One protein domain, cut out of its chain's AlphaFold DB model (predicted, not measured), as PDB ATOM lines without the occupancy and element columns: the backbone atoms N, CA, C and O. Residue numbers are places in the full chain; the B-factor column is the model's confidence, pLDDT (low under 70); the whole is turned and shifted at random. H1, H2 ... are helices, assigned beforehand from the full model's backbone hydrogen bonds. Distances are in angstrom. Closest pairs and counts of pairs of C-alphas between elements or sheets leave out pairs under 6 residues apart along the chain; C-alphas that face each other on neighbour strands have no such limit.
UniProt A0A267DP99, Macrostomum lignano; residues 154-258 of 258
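This is residues 154 to 258 of the 258 residues of a protein of Macrostomum lignano (UniProt A0A267DP99). One long helix, H3, makes the longest axis, and H4 runs off from its middle about perpendicular to it, with short H1 packed in the angle between the two. H2 lies near the first residues of H3, small H5 follows the far end of H4, residues 216 to 221 stick out, and residues 246 to 258 are a stretch with no named element. The printed part has 105 residues with five named helices, H1 to H5 in order, and no named strand: all helix. It is compact, with a radius of gyration of the C-alphas of 14.9 A, yet elongated, spanning 47 by 29 by 27 A.

H1 is residues 159 to 166, 10.8 A long, from C-alpha 159 at (46.214, 51.861, -17.320). H2 is residues 174 to 181, 10.4 A. H3 is residues 191 to 217, 38.6 A. H4 is residues 227 to 240, 19.6 A. H5 is residues 242 to 245, 5.1 A, ending at C-alpha 245 at (51.269, 59.856, -19.734).

H1 is the hub. It touches residues 196 to 200 of H3, the closest C-alphas, of Pro 161 and Thr 200, 5.7 A apart, at a steep tilt of 69 degrees, only just short of about perpendicular. H1 touches H4 at 76 degrees, about perpendicular; the closest C-alphas, of Ala 163 and Arg 238, are 5.8 A apart. H1 and H5 only just touch, with 3 pairs of C-alphas within 8 A, the closest Tyr 166 and Ile 245 at 6.6 A. Residues 227 to 231 of H4 touch residues 204 to 208 of H3, the closest C-alphas, of Ala 208 and Ser 227, 6.1 A apart, at 73 degrees, only just about perpendicular. H2 is close to H3 but not clearly touching, the C-alphas of Leu 176 and Met 192 being 6.7 A apart, and is apart from H4. In H1, H2, H3 and H4 every O i to N i+4 pair is within hydrogen-bond range; H5 is too short for one.

The C-alphas of Glu 182 and Gly 219 are the two farthest apart, 47.6 A. The printed part has no cut and no long link. Mean pLDDT of the printed part is 93.8; residues 220 to 223 are under 70.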
ATOM      1  N   ALA A 154      48.780  39.322 -19.676       95.50
ATOM      2  CA  ALA A 154      48.599  40.655 -19.108       95.50
ATOM      3  C   ALA A 154      47.210  40.813 -18.469       95.50
ATOM      4  O   ALA A 154      46.206  40.279 -18.963       95.50
ATOM      5  N   PHE A 155      47.147  41.584 -17.392       95.19
ATOM      6  CA  PHE A 155      45.923  41.910 -16.689       95.19
ATOM      7  C   PHE A 155      45.287  43.088 -17.413       95.19
ATOM      8  O   PHE A 155      45.722  44.226 -17.273       95.19
ATOM      9  N   ALA A 156      44.254  42.816 -18.213       89.75
ATOM     10  CA  ALA A 156      43.630  43.801 -19.097       89.75
ATOM     11  C   ALA A 156      42.893  44.933 -18.345       89.75
ATOM     12  O   ALA A 156      41.658  44.986 -18.300       89.75
ATOM     13  N   ASP A 157      43.667  45.818 -17.724       92.12
ATOM     14  CA  ASP A 157      43.269  47.017 -17.004       92.12
ATOM     15  C   ASP A 157      43.107  48.222 -17.952       92.12
ATOM     16  O   ASP A 157      43.309  48.113 -19.158       92.12
ATOM     17  N   TYR A 158      42.724  49.383 -17.417       93.00
ATOM     18  CA  TYR A 158      42.633  50.640 -18.160       93.00
ATOM     19  C   TYR A 158      43.950  51.427 -18.210       93.00
ATOM     20  O   TYR A 158      44.099  52.300 -19.064       93.00
ATOM     21  N   ARG A 159      44.923  51.143 -17.331       95.00
ATOM     22  CA  ARG A 159      46.214  51.861 -17.320       95.00
ATOM     23  C   ARG A 159      47.277  51.264 -18.234       95.00
ATOM     24  O   ARG A 159      48.046  52.014 -18.826       95.00
ATOM     25  N   ILE A 160      47.311  49.943 -18.378       96.19
ATOM     26  CA  ILE A 160      48.246  49.260 -19.283       96.19
ATOM     27  C   ILE A 160      48.080  49.717 -20.745       96.19
ATOM     28  O   ILE A 160      49.083  50.117 -21.339       96.19
ATOM     29  N   PRO A 161      46.862  49.769 -21.329       96.75
ATOM     30  CA  PRO A 161      46.678  50.293 -22.684       96.75
ATOM     31  C   PRO A 161      47.158  51.741 -22.844       96.75
ATOM     32  O   PRO A 161      47.700  52.084 -23.889       96.75
ATOM     33  N   GLN A 162      47.021  52.572 -21.804       95.56
ATOM     34  CA  GLN A 162      47.512  53.956 -21.793       95.56
ATOM     35  C   GLN A 162      49.048  54.013 -21.923       95.56
ATOM     36  O   GLN A 162      49.589  54.835 -22.660       95.56
ATOM     37  N   ALA A 163      49.767  53.121 -21.230       96.56
ATOM     38  CA  ALA A 163      51.222  53.015 -21.340       96.56
ATOM     39  C   ALA A 163      51.656  52.481 -22.715       96.56
ATOM     40  O   ALA A 163      52.595  52.998 -23.315       96.56
ATOM     41  N   LEU A 164      50.960  51.469 -23.239       97.62
ATOM     42  CA  LEU A 164      51.248  50.912 -24.563       97.62
ATOM     43  C   LEU A 164      51.006  51.929 -25.686       97.62
ATOM     44  O   LEU A 164      51.787  51.994 -26.632       97.62
ATOM     45  N   GLU A 165      49.960  52.746 -25.575       97.12
ATOM     46  CA  GLU A 165      49.703  53.865 -26.483       97.12
ATOM     47  C   GLU A 165      50.826  54.905 -26.429       97.12
ATOM     48  O   GLU A 165      51.318  55.329 -27.472       97.12
ATOM     49  N   TYR A 166      51.287  55.271 -25.228       96.94
ATOM     50  CA  TYR A 166      52.402  56.207 -25.056       96.94
ATOM     51  C   TYR A 166      53.683  55.739 -25.765       96.94
ATOM     52  O   TYR A 166      54.403  56.544 -26.352       96.94
ATOM     53  N   PHE A 167      53.955  54.433 -25.757       96.94
ATOM     54  CA  PHE A 167      55.080  53.844 -26.488       96.94
ATOM     55  C   PHE A 167      54.824  53.651 -27.993       96.94
ATOM     56  O   PHE A 167      55.709  53.168 -28.699       96.94
ATOM     57  N   GLY A 168      53.634  53.994 -28.493       96.81
ATOM     58  CA  GLY A 168      53.238  53.792 -29.888       96.81
ATOM     59  C   GLY A 168      52.931  52.336 -30.254       96.81
ATOM     60  O   GLY A 168      52.818  52.023 -31.439       96.81
ATOM     61  N   VAL A 169      52.798  51.446 -29.262       97.31
ATOM     62  CA  VAL A 169      52.479  50.020 -29.460       97.31
ATOM     63  C   VAL A 169      51.001  49.834 -29.796       97.31
ATOM     64  O   VAL A 169      50.666  49.039 -30.671       97.31
ATOM     65  N   LEU A 170      50.117  50.574 -29.121       97.06
ATOM     66  CA  LEU A 170      48.690  50.605 -29.441       97.06
ATOM     67  C   LEU A 170      48.328  51.895 -30.170       97.06
ATOM     68  O   LEU A 170      48.775  52.981 -29.807       97.06
ATOM     69  N   GLN A 171      47.465  51.767 -31.176       96.12
ATOM     70  CA  GLN A 171      46.867  52.883 -31.900       96.12
ATOM     71  C   GLN A 171      45.371  52.617 -32.050       96.12
ATOM     72  O   GLN A 171      44.960  51.521 -32.432       96.12
ATOM     73  N   TYR A 172      44.550  53.617 -31.736       96.88
ATOM     74  CA  TYR A 172      43.096  53.501 -31.800       96.88
ATOM     75  C   TYR A 172      42.553  54.100 -33.094       96.88
ATOM     76  O   TYR A 172      42.973  55.181 -33.508       96.88
ATOM     77  N   GLY A 173      41.580  53.417 -33.701       97.25
ATOM     78  CA  GLY A 173      40.849  53.948 -34.852       97.25
ATOM     79  C   GLY A 173      40.033  55.206 -34.503       97.25
ATOM     80  O   GLY A 173      39.759  55.443 -33.321       97.25
ATOM     81  N   PRO A 174      39.596  55.997 -35.505       97.75
ATOM     82  CA  PRO A 174      38.989  57.315 -35.288       97.75
ATOM     83  C   PRO A 174      37.805  57.316 -34.312       97.75
ATOM     84  O   PRO A 174      37.796  58.096 -33.366       97.75
ATOM     85  N   SER A 175      36.854  56.391 -34.475       97.38
ATOM     86  CA  SER A 175      35.657  56.322 -33.624       97.38
ATOM     87  C   SER A 175      35.973  55.966 -32.168       97.38
ATOM     88  O   SER A 175      35.341  56.477 -31.245       97.38
ATOM     89  N   LEU A 176      36.958  55.091 -31.944       97.56
ATOM     90  CA  LEU A 176      37.393  54.737 -30.594       97.56
ATOM     91  C   LEU A 176      38.179  55.886 -29.960       97.56
ATOM     92  O   LEU A 176      37.946  56.224 -28.803       97.56
ATOM     93  N   ARG A 177      39.062  56.534 -30.729       97.50
ATOM     94  CA  ARG A 177      39.786  57.731 -30.293       97.50
ATOM     95  C   ARG A 177      38.832  58.833 -29.839       97.50
ATOM     96  O   ARG A 177      39.039  59.401 -28.771       97.50
ATOM     97  N   GLU A 178      37.807  59.122 -30.633       97.94
ATOM     98  CA  GLU A 178      36.782  60.116 -30.308       97.94
ATOM     99  C   GLU A 178      36.084  59.779 -28.984       97.94
ATOM    100  O   GLU A 178      36.086  60.597 -28.065       97.94
ATOM    101  N   ALA A 179      35.609  58.538 -28.822       97.88
ATOM    102  CA  ALA A 179      34.970  58.091 -27.583       97.88
ATOM    103  C   ALA A 179      35.886  58.231 -26.347       97.88
ATOM    104  O   ALA A 179      35.425  58.621 -25.270       97.88
ATOM    105  N   LEU A 180      37.184  57.939 -26.492       97.38
ATOM    106  CA  LEU A 180      38.177  58.099 -25.427       97.38
ATOM    107  C   LEU A 180      38.421  59.577 -25.082       97.38
ATOM    108  O   LEU A 180      38.450  59.931 -23.900       97.38
ATOM    109  N   ASN A 181      38.554  60.442 -26.090       97.00
ATOM    110  CA  ASN A 181      38.758  61.884 -25.913       97.00
ATOM    111  C   ASN A 181      37.563  62.549 -25.215       97.00
ATOM    112  O   ASN A 181      37.745  63.353 -24.302       97.00
ATOM    113  N   GLU A 182      36.344  62.150 -25.580       97.25
ATOM    114  CA  GLU A 182      35.099  62.583 -24.932       97.25
ATOM    115  C   GLU A 182      34.916  62.015 -23.520       97.25
ATOM    116  O   GLU A 182      33.970  62.377 -22.820       97.25
ATOM    117  N   ARG A 183      35.805  61.115 -23.077       96.44
ATOM    118  CA  ARG A 183      35.700  60.403 -21.796       96.44
ATOM    119  C   ARG A 183      34.375  59.647 -21.665       96.44
ATOM    120  O   ARG A 183      33.844  59.511 -20.556       96.44
ATOM    121  N   ARG A 184      33.858  59.151 -22.792       97.31
ATOM    122  CA  ARG A 184      32.609  58.397 -22.868       97.31
ATOM    123  C   ARG A 184      32.711  57.149 -21.992       97.31
ATOM    124  O   ARG A 184      33.708  56.426 -22.032       97.31
ATOM    125  N   MET A 185      31.675  56.892 -21.198       97.25
ATOM    126  CA  MET A 185      31.572  55.641 -20.450       97.25
ATOM    127  C   MET A 185      31.307  54.499 -21.429       97.25
ATOM    128  O   MET A 185      30.286  54.496 -22.112       97.25
ATOM    129  N   LEU A 186      32.217  53.530 -21.483       97.56
ATOM    130  CA  LEU A 186      32.036  52.289 -22.223       97.56
ATOM    131  C   LEU A 186      31.466  51.240 -21.257       97.56
ATOM    132  O   LEU A 186      32.139  50.906 -20.272       97.56
ATOM    133  N   PRO A 187      30.240  50.730 -21.486       96.88
ATOM    134  CA  PRO A 187      29.687  49.648 -20.680       96.88
ATOM    135  C   PRO A 187      30.618  48.432 -20.661       96.88
ATOM    136  O   PRO A 187      31.336  48.176 -21.627       96.88
ATOM    137  N   ASN A 188      30.599  47.667 -19.572       96.62
ATOM    138  CA  ASN A 188      31.346  46.414 -19.515       96.62
ATOM    139  C   ASN A 188      30.832  45.447 -20.594       96.62
ATOM    140  O   ASN A 188      29.622  45.279 -20.742       96.62
ATOM    141  N   GLY A 189      31.747  44.859 -21.367       96.31
ATOM    142  CA  GLY A 189      31.411  43.995 -22.494       96.31
ATOM    143  C   GLY A 189      31.068  44.745 -23.784       96.31
ATOM    144  O   GLY A 189      30.771  44.107 -24.794       96.31
ATOM    145  N   HIS A 190      31.122  46.083 -23.796       97.56
ATOM    146  CA  HIS A 190      30.967  46.849 -25.030       97.56
ATOM    147  C   HIS A 190      32.113  46.516 -26.005       97.56
ATOM    148  O   HIS A 190      33.265  46.474 -25.569       97.56
ATOM    149  N   PRO A 191      31.867  46.350 -27.323       97.69
ATOM    150  CA  PRO A 191      32.899  45.919 -28.271       97.69
ATOM    151  C   PRO A 191      34.196  46.732 -28.213       97.69
ATOM    152  O   PRO A 191      35.268  46.146 -28.193       97.69
ATOM    153  N   MET A 192      34.102  48.060 -28.095       97.88
ATOM    154  CA  MET A 192      35.269  48.941 -27.938       97.88
ATOM    155  C   MET A 192      36.062  48.699 -26.640       97.88
ATOM    156  O   MET A 192      37.283  48.797 -26.645       97.88
ATOM    157  N   GLU A 193      35.392  48.391 -25.523       97.81
ATOM    158  CA  GLU A 193      36.076  48.073 -24.260       97.81
ATOM    159  C   GLU A 193      36.789  46.723 -24.367       97.81
ATOM    160  O   GLU A 193      37.973  46.620 -24.045       97.81
ATOM    161  N   VAL A 194      36.104  45.714 -24.908       98.00
ATOM    162  CA  VAL A 194      36.681  44.383 -25.126       98.00
ATOM    163  C   VAL A 194      37.841  44.431 -26.129       98.00
ATOM    164  O   VAL A 194      38.840  43.744 -25.929       98.00
ATOM    165  N   GLU A 195      37.759  45.269 -27.169       97.31
ATOM    166  CA  GLU A 195      38.839  45.495 -28.140       97.31
ATOM    167  C   GLU A 195      40.097  46.049 -27.484       97.31
ATOM    168  O   GLU A 195      41.175  45.496 -27.697       97.31
ATOM    169  N   ILE A 196      39.976  47.091 -26.655       98.06
ATOM    170  CA  ILE A 196      41.127  47.666 -25.944       98.06
ATOM    171  C   ILE A 196      41.786  46.603 -25.066       98.06
ATOM    172  O   ILE A 196      43.009  46.436 -25.084       98.06
ATOM    173  N   ARG A 197      40.979  45.846 -24.319       98.12
ATOM    174  CA  ARG A 197      41.458  44.807 -23.400       98.12
ATOM    175  C   ARG A 197      42.127  43.648 -24.134       98.12
ATOM    176  O   ARG A 197      43.227  43.245 -23.766       98.12
ATOM    177  N   GLY A 198      41.503  43.153 -25.199       97.69
ATOM    178  CA  GLY A 198      42.050  42.088 -26.037       97.69
ATOM    179  C   GLY A 198      43.328  42.508 -26.767       97.69
ATOM    180  O   GLY A 198      44.303  41.757 -26.770       97.69
ATOM    181  N   ALA A 199      43.364  43.723 -27.322       97.88
ATOM    182  CA  ALA A 199      44.554  44.273 -27.968       97.88
ATOM    183  C   ALA A 199      45.704  44.478 -26.972       97.88
ATOM    184  O   ALA A 199      46.851  44.204 -27.310       97.88
ATOM    185  N   THR A 200      45.400  44.887 -25.734       98.19
ATOM    186  CA  THR A 200      46.387  44.989 -24.645       98.19
ATOM    187  C   THR A 200      47.031  43.637 -24.360       98.19
ATOM    188  O   THR A 200      48.254  43.533 -24.378       98.19
ATOM    189  N   ILE A 201      46.216  42.596 -24.152       98.06
ATOM    190  CA  ILE A 201      46.708  41.230 -23.923       98.06
ATOM    191  C   ILE A 201      47.607  40.799 -25.082       98.06
ATOM    192  O   ILE A 201      48.751  40.409 -24.867       98.06
ATOM    193  N   HIS A 202      47.119  40.933 -26.314       98.00
ATOM    194  CA  HIS A 202      47.866  40.505 -27.491       98.00
ATOM    195  C   HIS A 202      49.193  41.261 -27.657       98.00
ATOM    196  O   HIS A 202      50.222  40.644 -27.919       98.00
ATOM    197  N   ALA A 203      49.193  42.581 -27.458       98.19
ATOM    198  CA  ALA A 203      50.400  43.397 -27.529       98.19
ATOM    199  C   ALA A 203      51.451  42.951 -26.502       98.19
ATOM    200  O   ALA A 203      52.626  42.831 -26.847       98.19
ATOM    201  N   VAL A 204      51.044  42.654 -25.264       97.81
ATOM    202  CA  VAL A 204      51.974  42.167 -24.234       97.81
ATOM    203  C   VAL A 204      52.505  40.769 -24.566       97.81
ATOM    204  O   VAL A 204      53.701  40.544 -24.407       97.81
ATOM    205  N   GLU A 205      51.687  39.864 -25.112       97.38
ATOM    206  CA  GLU A 205      52.163  38.543 -25.565       97.38
ATOM    207  C   GLU A 205      53.207  38.645 -26.693       97.38
ATOM    208  O   GLU A 205      54.207  37.912 -26.705       97.38
ATOM    209  N   LEU A 206      53.015  39.585 -27.628       97.44
ATOM    210  CA  LEU A 206      53.993  39.877 -28.680       97.44
ATOM    211  C   LEU A 206      55.295  40.438 -28.091       97.44
ATOM    212  O   LEU A 206      56.379  39.991 -28.470       97.44
ATOM    213  N   LEU A 207      55.202  41.365 -27.132       95.94
ATOM    214  CA  LEU A 207      56.365  41.914 -26.426       95.94
ATOM    215  C   LEU A 207      57.121  40.830 -25.648       95.94
ATOM    216  O   LEU A 207      58.343  40.748 -25.759       95.94
ATOM    217  N   ALA A 208      56.414  39.966 -24.915       94.25
ATOM    218  CA  ALA A 208      57.005  38.851 -24.178       94.25
ATOM    219  C   ALA A 208      57.758  37.904 -25.116       94.25
ATOM    220  O   ALA A 208      58.899  37.522 -24.845       94.25
ATOM    221  N   SER A 209      57.146  37.569 -26.250       93.56
ATOM    222  CA  SER A 209      57.740  36.688 -27.256       93.56
ATOM    223  C   SER A 209      58.994  37.295 -27.885       93.56
ATOM    224  O   SER A 209      60.022  36.621 -27.979       93.56
ATOM    225  N   GLU A 210      58.957  38.579 -28.245       93.81
ATOM    226  CA  GLU A 210      60.117  39.275 -28.803       93.81
ATOM    227  C   GLU A 210      61.247  39.435 -27.774       93.81
ATOM    228  O   GLU A 210      62.420  39.251 -28.106       93.81
ATOM    229  N   MET A 211      60.923  39.718 -26.509       91.69
ATOM    230  CA  MET A 211      61.923  39.781 -25.442       91.69
ATOM    231  C   MET A 211      62.591  38.428 -25.212       91.69
ATOM    232  O   MET A 211      63.821  38.367 -25.174       91.69
ATOM    233  N   ARG A 212      61.811  37.339 -25.128       90.12
ATOM    234  CA  ARG A 212      62.352  35.974 -25.024       90.12
ATOM    235  C   ARG A 212      63.309  35.678 -26.176       90.12
ATOM    236  O   ARG A 212      64.447  35.289 -25.928       90.12
ATOM    237  N   ARG A 213      62.906  35.971 -27.419       90.94
ATOM    238  CA  ARG A 213      63.747  35.788 -28.614       90.94
ATOM    239  C   ARG A 213      65.081  36.537 -28.508       90.94
ATOM    240  O   ARG A 213      66.127  35.977 -28.834       90.94
ATOM    241  N   ARG A 214      65.064  37.795 -28.052       90.50
ATOM    242  CA  ARG A 214      66.280  38.612 -27.893       90.50
ATOM    243  C   ARG A 214      67.196  38.104 -26.783       90.50
ATOM    244  O   ARG A 214      68.404  38.073 -26.996       90.50
ATOM    245  N   PHE A 215      66.647  37.692 -25.639       87.62
ATOM    246  CA  PHE A 215      67.450  37.149 -24.538       87.62
ATOM    247  C   PHE A 215      68.110  35.821 -24.908       87.62
ATOM    248  O   PHE A 215      69.295  35.634 -24.638       87.62
ATOM    249  N   SER A 216      67.388  34.938 -25.606       86.06
ATOM    250  CA  SER A 216      67.966  33.699 -26.134       86.06
ATOM    251  C   SER A 216      69.128  33.976 -27.094       86.06
ATOM    252  O   SER A 216      70.145  33.293 -27.033       86.06
ATOM    253  N   ALA A 217      69.016  35.003 -27.945       86.44
ATOM    254  CA  ALA A 217      70.073  35.377 -28.886       86.44
ATOM    255  C   ALA A 217      71.300  36.028 -28.216       86.44
ATOM    256  O   ALA A 217      72.409  35.903 -28.729       86.44
ATOM    257  N   SER A 218      71.133  36.718 -27.083       83.81
ATOM    258  CA  SER A 218      72.221  37.434 -26.401       83.81
ATOM    259  C   SER A 218      73.045  36.567 -25.441       83.81
ATOM    260  O   SER A 218      73.895  37.101 -24.727       83.81
ATOM    261  N   GLY A 219      72.776  35.257 -25.352       76.56
ATOM    262  CA  GLY A 219      73.446  34.342 -24.412       76.56
ATOM    263  C   GLY A 219      73.204  34.678 -22.935       76.56
ATOM    264  O   GLY A 219      73.795  34.078 -22.039       76.56
ATOM    265  N   SER A 220      72.330  35.649 -22.666       67.50
ATOM    266  CA  SER A 220      71.851  35.978 -21.331       67.50
ATOM    267  C   SER A 220      70.831  34.898 -21.006       67.50
ATOM    268  O   SER A 220      69.730  34.949 -21.544       67.50
ATOM    269  N   GLY A 221      71.242  33.872 -20.252       58.94
ATOM    270  CA  GLY A 221      70.457  32.657 -20.004       58.94
ATOM    271  C   GLY A 221      68.986  32.910 -19.654       58.94
ATOM    272  O   GLY A 221      68.602  34.026 -19.322       58.94
ATOM    273  N   HIS A 222      68.167  31.857 -19.728       58.97
ATOM    274  CA  HIS A 222      66.706  31.899 -19.592       58.97
ATOM    275  C   HIS A 222      66.255  32.608 -18.299       58.97
ATOM    276  O   HIS A 222      66.053  31.997 -17.254       58.97
ATOM    277  N   ARG A 223      66.114  33.934 -18.349       67.81
ATOM    278  CA  ARG A 223      65.488  34.711 -17.289       67.81
ATOM    279  C   ARG A 223      63.993  34.574 -17.516       67.81
ATOM    280  O   ARG A 223      63.539  34.823 -18.632       67.81
ATOM    281  N   LEU A 224      63.260  34.143 -16.489       76.75
ATOM    282  CA  LEU A 224      61.803  34.042 -16.548       76.75
ATOM    283  C   LEU A 224      61.253  35.377 -17.067       76.75
ATOM    284  O   LEU A 224      61.448  36.418 -16.437       76.75
ATOM    285  N   MET A 225      60.677  35.348 -18.266       87.81
ATOM    286  CA  MET A 225      60.136  36.512 -18.957       87.81
ATOM    287  C   MET A 225      58.748  36.147 -19.457       87.81
ATOM    288  O   MET A 225      58.588  35.401 -20.430       87.81
ATOM    289  N   ASN A 226      57.756  36.681 -18.760       91.94
ATOM    290  CA  ASN A 226      56.353  36.395 -18.982       91.94
ATOM    291  C   ASN A 226      55.511  37.665 -18.897       91.94
ATOM    292  O   ASN A 226      55.991  38.743 -18.531       91.94
ATOM    293  N   SER A 227      54.245  37.521 -19.262       96.00
ATOM    294  CA  SER A 227      53.317  38.638 -19.365       96.00
ATOM    295  C   SER A 227      52.985  39.257 -18.009       96.00
ATOM    296  O   SER A 227      52.752  40.457 -17.959       96.00
ATOM    297  N   VAL A 228      53.064  38.492 -16.914       95.56
ATOM    298  CA  VAL A 228      52.904  39.004 -15.540       95.56
ATOM    299  C   VAL A 228      53.983  40.040 -15.217       95.56
ATOM    300  O   VAL A 228      53.682  41.154 -14.796       95.56
ATOM    301  N   LEU A 229      55.253  39.707 -15.468       94.38
ATOM    302  CA  LEU A 229      56.369  40.621 -15.209       94.38
ATOM    303  C   LEU A 229      56.316  41.866 -16.103       94.38
ATOM    304  O   LEU A 229      56.648  42.963 -15.648       94.38
ATOM    305  N   LEU A 230      55.894  41.712 -17.360       95.44
ATOM    306  CA  LEU A 230      55.700  42.847 -18.263       95.44
ATOM    307  C   LEU A 230      54.536  43.738 -17.844       95.44
ATOM    308  O   LEU A 230      54.667  44.957 -17.925       95.44
ATOM    309  N   ASP A 231      53.430  43.159 -17.381       96.38
ATOM    310  CA  ASP A 231      52.282  43.911 -16.881       96.38
ATOM    311  C   ASP A 231      52.682  44.779 -15.685       96.38
ATOM    312  O   ASP A 231      52.527  46.001 -15.729       96.38
ATOM    313  N   HIS A 232      53.335  44.178 -14.682       94.44
ATOM    314  CA  HIS A 232      53.863  44.911 -13.531       94.44
ATOM    315  C   HIS A 232      54.824  46.027 -13.953       94.44
ATOM    316  O   HIS A 232      54.700  47.156 -13.476       94.44
ATOM    317  N   TYR A 233      55.736  45.753 -14.894       95.19
ATOM    318  CA  TYR A 233      56.639  46.775 -15.422       95.19
ATOM    319  C   TYR A 233      55.882  47.933 -16.085       95.19
ATOM    320  O   TYR A 233      56.184  49.092 -15.811       95.19
ATOM    321  N   LEU A 234      54.905  47.646 -16.949       96.19
ATOM    322  CA  LEU A 234      54.115  48.666 -17.642       96.19
ATOM    323  C   LEU A 234      53.281  49.491 -16.657       96.19
ATOM    324  O   LEU A 234      53.182  50.713 -16.806       96.19
ATOM    325  N   TRP A 235      52.720  48.848 -15.634       95.44
ATOM    326  CA  TRP A 235      51.946  49.509 -14.593       95.44
ATOM    327  C   TRP A 235      52.808  50.447 -13.738       95.44
ATOM    328  O   TRP A 235      52.463  51.622 -13.557       95.44
ATOM    329  N   ASP A 236      53.961  49.962 -13.272       95.19
ATOM    330  CA  ASP A 236      54.928  50.752 -12.509       95.19
ATOM    331  C   ASP A 236      55.488  51.899 -13.349       95.19
ATOM    332  O   ASP A 236      55.553  53.038 -12.878       95.19
ATOM    333  N   TYR A 237      55.818  51.632 -14.618       96.19
ATOM    334  CA  TYR A 237      56.277  52.650 -15.555       96.19
ATOM    335  C   TYR A 237      55.230  53.749 -15.712       96.19
ATOM    336  O   TYR A 237      55.555  54.928 -15.553       96.19
ATOM    337  N   ARG A 238      53.957  53.390 -15.954       94.94
ATOM    338  CA  ARG A 238      52.873  54.379 -15.999       94.94
ATOM    339  C   ARG A 238      52.938  55.221 -14.722       94.94
ATOM    340  O   ARG A 238      52.956  56.446 -14.800       94.94
ATOM    341  N   ARG A 239      52.906  54.600 -13.538       93.94
ATOM    342  CA  ARG A 239      52.840  55.345 -12.266       93.94
ATOM    343  C   ARG A 239      54.018  56.286 -12.065       93.94
ATOM    344  O   ARG A 239      53.798  57.410 -11.630       93.94
ATOM    345  N   GLN A 240      55.227  55.843 -12.388       96.31
ATOM    346  CA  GLN A 240      56.436  56.646 -12.249       96.31
ATOM    347  C   GLN A 240      56.455  57.845 -13.207       96.31
ATOM    348  O   GLN A 240      56.969  58.902 -12.854       96.31
ATOM    349  N   PHE A 241      55.889  57.694 -14.404       95.56
ATOM    350  CA  PHE A 241      55.885  58.718 -15.451       95.56
ATOM    351  C   PHE A 241      54.489  59.317 -15.687       95.56
ATOM    352  O   PHE A 241      54.166  59.703 -16.810       95.56
ATOM    353  N   ALA A 242      53.670  59.422 -14.633       94.56
ATOM    354  CA  ALA A 242      52.292  59.913 -14.715       94.56
ATOM    355  C   ALA A 242      52.194  61.289 -15.398       94.56
ATOM    356  O   ALA A 242      51.395  61.446 -16.317       94.56
ATOM    357  N   ASP A 243      53.087  62.228 -15.065       96.06
ATOM    358  CA  ASP A 243      53.122  63.573 -15.667       96.06
ATOM    359  C   ASP A 243      53.303  63.550 -17.193       96.06
ATOM    360  O   ASP A 243      52.860  64.455 -17.896       96.06
ATOM    361  N   LYS A 244      53.942  62.500 -17.724       95.00
ATOM    362  CA  LYS A 244      54.160  62.328 -19.164       95.00
ATOM    363  C   LYS A 244      53.027  61.591 -19.854       95.00
ATOM    364  O   LYS A 244      52.902  61.732 -21.060       95.00
ATOM    365  N   ILE A 245      52.231  60.798 -19.138       95.88
ATOM    366  CA  ILE A 245      51.269  59.856 -19.734       95.88
ATOM    367  C   ILE A 245      49.819  60.305 -19.506       95.88
ATOM    368  O   ILE A 245      48.946  59.980 -20.303       95.88
ATOM    369  N   ASP A 246      49.541  61.103 -18.472       94.44
ATOM    370  CA  ASP A 246      48.170  61.430 -18.049       94.44
ATOM    371  C   ASP A 246      47.372  62.306 -19.011       94.44
ATOM    372  O   ASP A 246      46.149  62.391 -18.889       94.44
ATOM    373  N   HIS A 247      48.041  62.892 -20.001       94.44
ATOM    374  CA  HIS A 247      47.384  63.569 -21.113       94.44
ATOM    375  C   HIS A 247      46.683  62.591 -22.075       94.44
ATOM    376  O   HIS A 247      45.739  62.990 -22.756       94.44
ATOM    377  N   LEU A 248      47.107  61.321 -22.128       95.50
ATOM    378  CA  LEU A 248      46.462  60.295 -22.946       95.50
ATOM    379  C   LEU A 248      45.177  59.805 -22.268       95.50
ATOM    380  O   LEU A 248      45.193  59.503 -21.070       95.50
ATOM    381  N   PRO A 249      44.053  59.696 -22.993       95.31
ATOM    382  CA  PRO A 249      42.831  59.158 -22.424       95.31
ATOM    383  C   PRO A 249      42.943  57.643 -22.199       95.31
ATOM    384  O   PRO A 249      43.773  56.955 -22.779       95.31
ATOM    385  N   PHE A 250      42.061  57.109 -21.364       95.50
ATOM    386  CA  PHE A 250      41.893  55.673 -21.146       95.50
ATOM    387  C   PHE A 250      40.402  55.355 -21.107       95.50
ATOM    388  O   PHE A 250      39.582  56.237 -20.814       95.50
ATOM    389  N   HIS A 251      40.029  54.111 -21.407       96.19
ATOM    390  CA  HIS A 251      38.620  53.732 -21.393       96.19
ATOM    391  C   HIS A 251      38.056  53.764 -19.979       96.19
ATOM    392  O   HIS A 251      38.714  53.400 -19.005       96.19
ATOM    393  N   ARG A 252      36.805  54.207 -19.864       96.06
ATOM    394  CA  ARG A 252      36.105  54.300 -18.587       96.06
ATOM    395  C   ARG A 252      34.979  53.294 -18.564       96.06
ATOM    396  O   ARG A 252      34.017  53.419 -19.316       96.06
ATOM    397  N   THR A 253      35.086  52.339 -17.658       96.12
ATOM    398  CA  THR A 253      34.107  51.272 -17.481       96.12
ATOM    399  C   THR A 253      33.853  51.096 -15.998       96.12
ATOM    400  O   THR A 253      34.779  51.124 -15.191       96.12
ATOM    401  N   ARG A 254      32.582  50.955 -15.625       95.19
ATOM    402  CA  ARG A 254      32.173  50.715 -14.241       95.19
ATOM    403  C   ARG A 254      31.647  49.288 -14.137       95.19
ATOM    404  O   ARG A 254      30.573  49.001 -14.651       95.19
ATOM    405  N   CYS A 255      32.414  48.409 -13.501       95.38
ATOM    406  CA  CYS A 255      32.009  47.048 -13.147       95.38
ATOM    407  C   CYS A 255      32.898  46.504 -12.019       95.38
ATOM    408  O   CYS A 255      33.890  47.130 -11.647       95.38
ATOM    409  N   ILE A 256      32.563  45.324 -11.496       95.81
ATOM    410  CA  ILE A 256      33.286  44.667 -10.393       95.81
ATOM    411  C   ILE A 256      34.685  44.145 -10.766       95.81
ATOM    412  O   ILE A 256      35.398  43.641  -9.897       95.81
ATOM    413  N   TYR A 257      35.080  44.213 -12.041       95.44
ATOM    414  CA  TYR A 257      36.393  43.761 -12.523       95.44
ATOM    415  C   TYR A 257      37.460  44.871 -12.509       95.44
ATOM    416  O   TYR A 257      38.639  44.593 -12.751       95.44
ATOM    417  N   TYR A 258      37.059  46.109 -12.197       88.00
ATOM    418  CA  TYR A 258      37.926  47.282 -12.075       88.00
ATOM    419  C   TYR A 258      38.097  47.765 -10.628       88.00
ATOM    420  O   TYR A 258      37.154  47.669  -9.798       88.00
TER     421      TYR A 258